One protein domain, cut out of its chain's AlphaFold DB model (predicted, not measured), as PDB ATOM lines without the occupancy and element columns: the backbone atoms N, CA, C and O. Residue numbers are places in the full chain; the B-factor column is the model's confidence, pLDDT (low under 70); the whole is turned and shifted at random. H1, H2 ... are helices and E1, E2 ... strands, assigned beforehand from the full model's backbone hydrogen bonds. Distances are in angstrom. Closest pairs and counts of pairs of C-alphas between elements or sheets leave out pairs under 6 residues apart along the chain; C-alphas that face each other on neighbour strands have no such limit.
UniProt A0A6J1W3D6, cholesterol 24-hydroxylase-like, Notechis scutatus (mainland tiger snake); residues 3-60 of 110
ATOM      1  N   TRP A   3      92.706  98.128  70.031       91.81
ATOM      2  CA  TRP A   3      91.300  98.299  69.706       91.81
ATOM      3  C   TRP A   3      91.098  98.127  68.205       91.81
ATOM      4  O   TRP A   3      92.025  98.341  67.420       91.81
ATOM      5  N   THR A   4      89.910  97.691  67.812       93.50
ATOM      6  CA  THR A   4      89.497  97.651  66.412       93.50
ATOM      7  C   THR A   4      89.061  99.050  65.978       93.50
ATOM      8  O   THR A   4      88.199  99.647  66.604       93.50
ATOM      9  N   GLU A   5      89.638  99.605  64.913       93.06
ATOM     10  CA  GLU A   5      89.193 100.911  64.378       93.06
ATOM     11  C   GLU A   5      87.924 100.781  63.524       93.06
ATOM     12  O   GLU A   5      87.088 101.676  63.481       93.06
ATOM     13  N   LYS A   6      87.757  99.629  62.870       94.50
ATOM     14  CA  LYS A   6      86.617  99.298  62.013       94.50
ATOM     15  C   LYS A   6      86.015  97.952  62.402       94.50
ATOM     16  O   LYS A   6      86.653  97.165  63.105       94.50
ATOM     17  N   LYS A   7      84.803  97.675  61.915       93.75
ATOM     18  CA  LYS A   7      84.208  96.336  61.997       93.75
ATOM     19  C   LYS A   7      85.127  95.335  61.290       93.75
ATOM     20  O   LYS A   7      85.605  95.613  60.190       93.75
ATOM     21  N   ASN A   8      85.375  94.193  61.920       93.62
ATOM     22  CA  ASN A   8      86.151  93.096  61.345       93.62
ATOM     23  C   ASN A   8      85.435  91.767  61.579       93.62
ATOM     24  O   ASN A   8      84.660  91.648  62.522       93.62
ATOM     25  N   VAL A   9      85.726  90.772  60.742       94.69
ATOM     26  CA  VAL A   9      85.238  89.398  60.909       94.69
ATOM     27  C   VAL A   9      86.440  88.497  61.155       94.69
ATOM     28  O   VAL A   9      87.373  88.497  60.351       94.69
ATOM     29  N   ILE A  10      86.446  87.756  62.264       92.19
ATOM     30  CA  ILE A  10      87.509  86.798  62.607       92.19
ATOM     31  C   ILE A  10      86.862  85.434  62.814       92.19
ATOM     32  O   ILE A  10      86.000  85.308  63.675       92.19
ATOM     33  N   GLU A  11      87.263  84.421  62.039       91.44
ATOM     34  CA  GLU A  11      86.691  83.061  62.122       91.44
ATOM     35  C   GLU A  11      85.147  83.050  62.041       91.44
ATOM     36  O   GLU A  11      84.470  82.313  62.750       91.44
ATOM     37  N   GLY A  12      84.572  83.927  61.208       93.38
ATOM     38  CA  GLY A  12      83.117  84.087  61.063       93.38
ATOM     39  C   GLY A  12      82.433  84.886  62.180       93.38
ATOM     40  O   GLY A  12      81.224  85.090  62.122       93.38
ATOM     41  N   ILE A  13      83.182  85.370  63.173       94.00
ATOM     42  CA  ILE A  13      82.666  86.179  64.281       94.00
ATOM     43  C   ILE A  13      82.807  87.664  63.943       94.00
ATOM     44  O   ILE A  13      83.910  88.156  63.695       94.00
ATOM     45  N   ASP A  14      81.687  88.383  63.988       94.94
ATOM     46  CA  ASP A  14      81.636  89.835  63.833       94.94
ATOM     47  C   ASP A  14      82.185  90.544  65.081       94.94
ATOM     48  O   ASP A  14      81.619  90.459  66.171       94.94
ATOM     49  N   ILE A  15      83.269  91.301  64.908       94.94
ATOM     50  CA  ILE A  15      83.870  92.147  65.941       94.94
ATOM     51  C   ILE A  15      83.575  93.613  65.599       94.94
ATOM     52  O   ILE A  15      84.072  94.114  64.579       94.94
ATOM     53  N   PRO A  16      82.783  94.330  66.419       94.69
ATOM     54  CA  PRO A  16      82.429  95.714  66.139       94.69
ATOM     55  C   PRO A  16      83.647  96.644  66.216       94.69
ATOM     56  O   PRO A  16      84.679  96.319  66.814       94.69
ATOM     57  N   ALA A  17      83.525  97.822  65.603       95.06
ATOM     58  CA  ALA A  17      84.502  98.895  65.777       95.06
ATOM     59  C   ALA A  17      84.568  99.335  67.250       95.06
ATOM     60  O   ALA A  17      83.614  99.154  68.005       95.06
ATOM     61  N   ASN A  18      85.697  99.915  67.649       94.56
ATOM     62  CA  ASN A  18      86.009 100.350  69.012       94.56
ATOM     63  C   ASN A  18      85.992  99.225  70.062       94.56
ATOM     64  O   ASN A  18      85.861  99.480  71.258       94.56
ATOM     65  N   THR A  19      86.182  97.972  69.641       94.19
ATOM     66  CA  THR A  19      86.290  96.831  70.556       94.19
ATOM     67  C   THR A  19      87.720  96.682  71.034       94.19
ATOM     68  O   THR A  19      88.649  96.622  70.228       94.19
ATOM     69  N   THR A  20      87.912  96.555  72.345       93.56
ATOM     70  CA  THR A  20      89.234  96.278  72.903       93.56
ATOM     71  C   THR A  20      89.595  94.798  72.782       93.56
ATOM     72  O   THR A  20      88.866  93.923  73.235       93.56
ATOM     73  N   LEU A  21      90.785  94.527  72.251       91.56
ATOM     74  CA  LEU A  21      91.403  93.214  72.165       91.56
ATOM     75  C   LEU A  21      92.475  93.044  73.248       91.56
ATOM     76  O   LEU A  21      93.438  93.826  73.353       91.56
ATOM     77  N   PHE A  22      92.326  91.966  74.013       90.50
ATOM     78  CA  PHE A  22      93.279  91.513  75.016       90.50
ATOM     79  C   PHE A  22      93.796  90.120  74.676       90.50
ATOM     80  O   PHE A  22      93.032  89.216  74.354       90.50
ATOM     81  N   PHE A  23      95.108  89.949  74.809       88.94
ATOM     82  CA  PHE A  23      95.776  88.663  74.673       88.94
ATOM     83  C   PHE A  23      96.460  88.354  75.995       88.94
ATOM     84  O   PHE A  23      97.308  89.123  76.453       88.94
ATOM     85  N   SER A  24      96.073  87.245  76.619       90.44
ATOM     86  CA  SER A  24      96.652  86.806  77.884       90.44
ATOM     87  C   SER A  24      97.655  85.691  77.631       90.44
ATOM     88  O   SER A  24      97.283  84.539  77.413       90.44
ATOM     89  N   THR A  25      98.944  86.027  77.700       91.06
ATOM     90  CA  THR A  25     100.036  85.039  77.666       91.06
ATOM     91  C   THR A  25      99.907  84.025  78.802       91.06
ATOM     92  O   THR A  25     100.217  82.849  78.620       91.06
ATOM     93  N   TYR A  26      99.393  84.467  79.956       91.50
ATOM     94  CA  TYR A  26      99.130  83.620  81.115       91.50
ATOM     95  C   TYR A  26      98.123  82.509  80.807       91.50
ATOM     96  O   TYR A  26      98.387  81.352  81.144       91.50
ATOM     97  N   LEU A  27      96.993  82.858  80.178       93.06
ATOM     98  CA  LEU A  27      95.960  81.888  79.810       93.06
ATOM     99  C   LEU A  27      96.456  80.976  78.693       93.06
ATOM    100  O   LEU A  27      96.358  79.763  78.819       93.06
ATOM    101  N   MET A  28      97.049  81.541  77.639       91.62
ATOM    102  CA  MET A  28      97.481  80.765  76.472       91.62
ATOM    103  C   MET A  28      98.534  79.711  76.816       91.62
ATOM    104  O   MET A  28      98.421  78.575  76.361       91.62
ATOM    105  N   GLY A  29      99.486  80.036  77.698       90.50
ATOM    106  CA  GLY A  29     100.469  79.074  78.207       90.50
ATOM    107  C   GLY A  29      99.884  77.942  79.066       90.50
ATOM    108  O   GLY A  29     100.598  76.991  79.368       90.50
ATOM    109  N   ARG A  30      98.608  78.038  79.466       92.56
ATOM    110  CA  ARG A  30      97.886  77.063  80.305       92.56
ATOM    111  C   ARG A  30      96.761  76.336  79.566       92.56
ATOM    112  O   ARG A  30      96.028  75.568  80.178       92.56
ATOM    113  N   MET A  31      96.593  76.577  78.267       92.81
ATOM    114  CA  MET A  31      95.566  75.896  77.483       92.81
ATOM    115  C   MET A  31      96.029  74.487  77.111       92.81
ATOM    116  O   MET A  31      96.978  74.326  76.343       92.81
ATOM    117  N   GLU A  32      95.291  73.478  77.572       91.88
ATOM    118  CA  GLU A  32      95.559  72.060  77.282       91.88
ATOM    119  C   GLU A  32      95.534  71.752  75.772       91.88
ATOM    120  O   GLU A  32      96.261  70.891  75.288       91.88
ATOM    121  N   ARG A  33      94.774  72.543  74.997       90.81
ATOM    122  CA  ARG A  33      94.758  72.501  73.524       90.81
ATOM    123  C   ARG A  33      96.151  72.675  72.900       90.81
ATOM    124  O   ARG A  33      96.387  72.166  71.810       90.81
ATOM    125  N   TYR A  34      97.041  73.427  73.549       89.19
ATOM    126  CA  TYR A  34      98.379  73.731  73.031       89.19
ATOM    127  C   TYR A  34      99.501  73.090  73.849       89.19
ATOM    128  O   TYR A  34     100.565  72.812  73.299       89.19
ATOM    129  N   PHE A  35      99.279  72.858  75.143       90.50
ATOM    130  CA  PHE A  35     100.282  72.325  76.056       90.50
ATOM    131  C   PHE A  35      99.702  71.161  76.848       90.50
ATOM    132  O   PHE A  35      98.924  71.382  77.766       90.50
ATOM    133  N   LYS A  36     100.120  69.930  76.535       89.94
ATOM    134  CA  LYS A  36      99.726  68.752  77.317       89.94
ATOM    135  C   LYS A  36     100.203  68.891  78.766       89.94
ATOM    136  O   LYS A  36     101.355  69.272  78.988       89.94
ATOM    137  N   ASN A  37      99.361  68.556  79.739       91.75
ATOM    138  CA  ASN A  37      99.616  68.765  81.163       91.75
ATOM    139  C   ASN A  37     100.048  70.220  81.422       91.75
ATOM    140  O   ASN A  37     101.140  70.473  81.943       91.75
ATOM    141  N   ALA A  38      99.240  71.193  80.990       91.69
ATOM    142  CA  ALA A  38      99.646  72.603  80.918       91.69
ATOM    143  C   ALA A  38     100.086  73.210  82.268       91.69
ATOM    144  O   ALA A  38     100.864  74.162  82.303       91.69
ATOM    145  N   LEU A  39      99.599  72.646  83.377       94.06
ATOM    146  CA  LEU A  39      99.899  73.086  84.742       94.06
ATOM    147  C   LEU A  39     101.150  72.427  85.345       94.06
ATOM    148  O   LEU A  39     101.599  72.840  86.411       94.06
ATOM    149  N   THR A  40     101.718  71.420  84.680       93.94
ATOM    150  CA  THR A  40     102.950  70.759  85.125       93.94
ATOM    151  C   THR A  40     104.168  71.522  84.612       93.94
ATOM    152  O   THR A  40     104.238  71.886  83.435       93.94
ATOM    153  N   PHE A  41     105.149  71.752  85.487       91.81
ATOM    154  CA  PHE A  41     106.436  72.306  85.080       91.81
ATOM    155  C   PHE A  41     107.249  71.239  84.333       91.81
ATOM    156  O   PHE A  41     107.846  70.359  84.941       91.81
ATOM    157  N   ASP A  42     107.244  71.329  83.007       91.38
ATOM    158  CA  ASP A  42     107.944  70.425  82.092       91.38
ATOM    159  C   ASP A  42     108.787  71.268  81.116       91.38
ATOM    160  O   ASP A  42     108.239  71.805  80.147       91.38
ATOM    161  N   PRO A  43     110.098  71.450  81.382       90.12
ATOM    162  CA  PRO A  43     111.002  72.214  80.518       90.12
ATOM    163  C   PRO A  43     111.160  71.617  79.115       90.12
ATOM    164  O   PRO A  43     111.312  72.366  78.143       90.12
ATOM    165  N   ASP A  44     111.071  70.290  78.992       90.62
ATOM    166  CA  ASP A  44     111.329  69.561  77.748       90.62
ATOM    167  C   ASP A  44     110.267  69.838  76.682       90.62
ATOM    168  O   ASP A  44     110.474  69.553  75.503       90.62
ATOM    169  N   ARG A  45     109.119  70.430  77.042       89.00
ATOM    170  CA  ARG A  45     108.119  70.888  76.057       89.00
ATOM    171  C   ARG A  45     108.618  71.993  75.132       89.00
ATOM    172  O   ARG A  45     108.034  72.196  74.071       89.00
ATOM    173  N   PHE A  46     109.659  72.722  75.530       88.75
ATOM    174  CA  PHE A  46     110.216  73.823  74.744       88.75
ATOM    175  C   PHE A  46     111.444  73.415  73.918       88.75
ATOM    176  O   PHE A  46     112.075  74.290  73.315       88.75
ATOM    177  N   SER A  47     111.775  72.117  73.864       88.88
ATOM    178  CA  SER A  47     112.861  71.594  73.032       88.88
ATOM    179  C   SER A  47     112.618  71.861  71.540       88.88
ATOM    180  O   SER A  47     111.498  72.139  71.104       88.88
ATOM    181  N   LYS A  48     113.690  71.807  70.739       83.62
ATOM    182  CA  LYS A  48     113.615  72.053  69.288       83.62
ATOM    183  C   LYS A  48     112.820  70.974  68.547       83.62
ATOM    184  O   LYS A  48     112.230  71.277  67.516       83.62
ATOM    185  N   ASP A  49     112.767  69.764  69.097       81.38
ATOM    186  CA  ASP A  49     112.145  68.597  68.462       81.38
ATOM    187  C   ASP A  49     110.616  68.583  68.601       81.38
ATOM    188  O   ASP A  49     109.925  67.823  67.924       81.38
ATOM    189  N   LYS A  50     110.061  69.435  69.471       79.31
ATOM    190  CA  LYS A  50     108.615  69.546  69.671       79.31
ATOM    191  C   LYS A  50     108.045  70.702  68.857       79.31
ATOM    192  O   LYS A  50     108.254  71.878  69.162       79.31
ATOM    193  N   SER A  51     107.272  70.350  67.831       75.25
ATOM    194  CA  SER A  51     106.473  71.308  67.065       75.25
ATOM    195  C   SER A  51     105.397  71.941  67.951       75.25
ATOM    196  O   SER A  51     104.720  71.259  68.721       75.25
ATOM    197  N   ARG A  52     105.236  73.260  67.835       80.75
ATOM    198  CA  ARG A  52     104.197  74.038  68.517       80.75
ATOM    199  C   ARG A  52     103.611  75.071  67.555       80.75
ATOM    200  O   ARG A  52     104.367  75.638  66.761       80.75
ATOM    201  N   PRO A  53     102.303  75.370  67.631       84.56
ATOM    202  CA  PRO A  53     101.718  76.453  66.850       84.56
ATOM    203  C   PRO A  53     102.424  77.787  67.130       84.56
ATOM    204  O   PRO A  53     102.714  78.114  68.278       84.56
ATOM    205  N   TYR A  54     102.681  78.581  66.092       83.44
ATOM    206  CA  TYR A  54     103.506  79.791  66.201       83.44
ATOM    207  C   TYR A  54     102.987  80.806  67.238       83.44
ATOM    208  O   TYR A  54     103.759  81.360  68.017       83.44
ATOM    209  N   PHE A  55     101.667  81.002  67.307       87.62
ATOM    210  CA  PHE A  55     101.027  81.954  68.220       87.62
ATOM    211  C   PHE A  55     100.591  81.342  69.563       87.62
ATOM    212  O   PHE A  55      99.867  81.996  70.306       87.62
ATOM    213  N   SER A  56     100.998  80.116  69.915       89.50
ATOM    214  CA  SER A  56     100.598  79.512  71.199       89.50
ATOM    215  C   SER A  56     101.467  79.942  72.387       89.50
ATOM    216  O   SER A  56     101.021  79.859  73.529       89.50
ATOM    217  N   TYR A  57     102.687  80.437  72.140       91.06
ATOM    218  CA  TYR A  57     103.620  80.864  73.188       91.06
ATOM    219  C   TYR A  57     104.362  82.148  72.813       91.06
ATOM    220  O   TYR A  57     105.252  82.136  71.967       91.06
ATOM    221  N   PHE A  58     104.035  83.255  73.480       92.38
ATOM    222  CA  PHE A  58     104.644  84.564  73.211       92.38
ATOM    223  C   PHE A  58     104.873  85.384  74.492       92.38
ATOM    224  O   PHE A  58     104.314  86.466  74.658       92.38
ATOM    225  N   PRO A  59     105.726  84.919  75.421       92.12
ATOM    226  CA  PRO A  59     105.970  85.623  76.686       92.12
ATOM    227  C   PRO A  59     106.543  87.039  76.506       92.12
ATOM    228  O   PRO A  59     106.421  87.867  77.400       92.12
ATOM    229  N   PHE A  60     107.125  87.331  75.339       93.69
ATOM    230  CA  PHE A  60     107.691  88.629  74.974       93.69
ATOM    231  C   PHE A  60     106.889  89.345  73.874       93.69
ATOM    232  O   PHE A  60     107.423  90.243  73.225       93.69
TER     233      PHE A  60
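This is residues 3 to 60 of the 110 residues of the protein "cholesterol 24-hydroxylase-like" of Notechis scutatus (mainland tiger snake) (UniProt A0A6J1W3D6). With little regular structure, the model has a small two-strand hairpin, E1 and E2, at one end, and an extended link leads from it to a loose looped body at the other end. That body is mostly unnamed chain, residues 29 to 42 and 47 to 60, with short helices H1 and H2. The printed part has 58 residues, 14 in named elements, in the order E1, E2, H1, H2; the sheet is antiparallel and the class mixed. It is only just loose, close to extended, with a radius of gyration of the C-alphas of 15.1 A and spans of 42 by 19 by 18 A.

E1, residues 8 to 10, and E2, residues 13 to 15, form an antiparallel hairpin at 145 degrees, with N 15 and O 8 within hydrogen-bond range at 2.8 A. H1, residues 25 to 28, and H2, residues 43 to 46, are apart. Both are too short for an O i to N i+4 pair; their single O i to N i+3 pair is within range in H2, not in H1.

E1 begins at C-alpha 8 (86.151, 93.096, 61.345) and is 6.6 A long; E2 is 6.3 A, H1 5.1 A. H2, 6.0 A, ends at C-alpha 46 (110.216, 73.823, 74.744).

The C-alphas of Lys 6 and Asp 44, the two farthest apart, are 41.7 A apart. The link from H1 to H2 is long. The printed part has no cut, and no printed residue is under 70 in pLDDT.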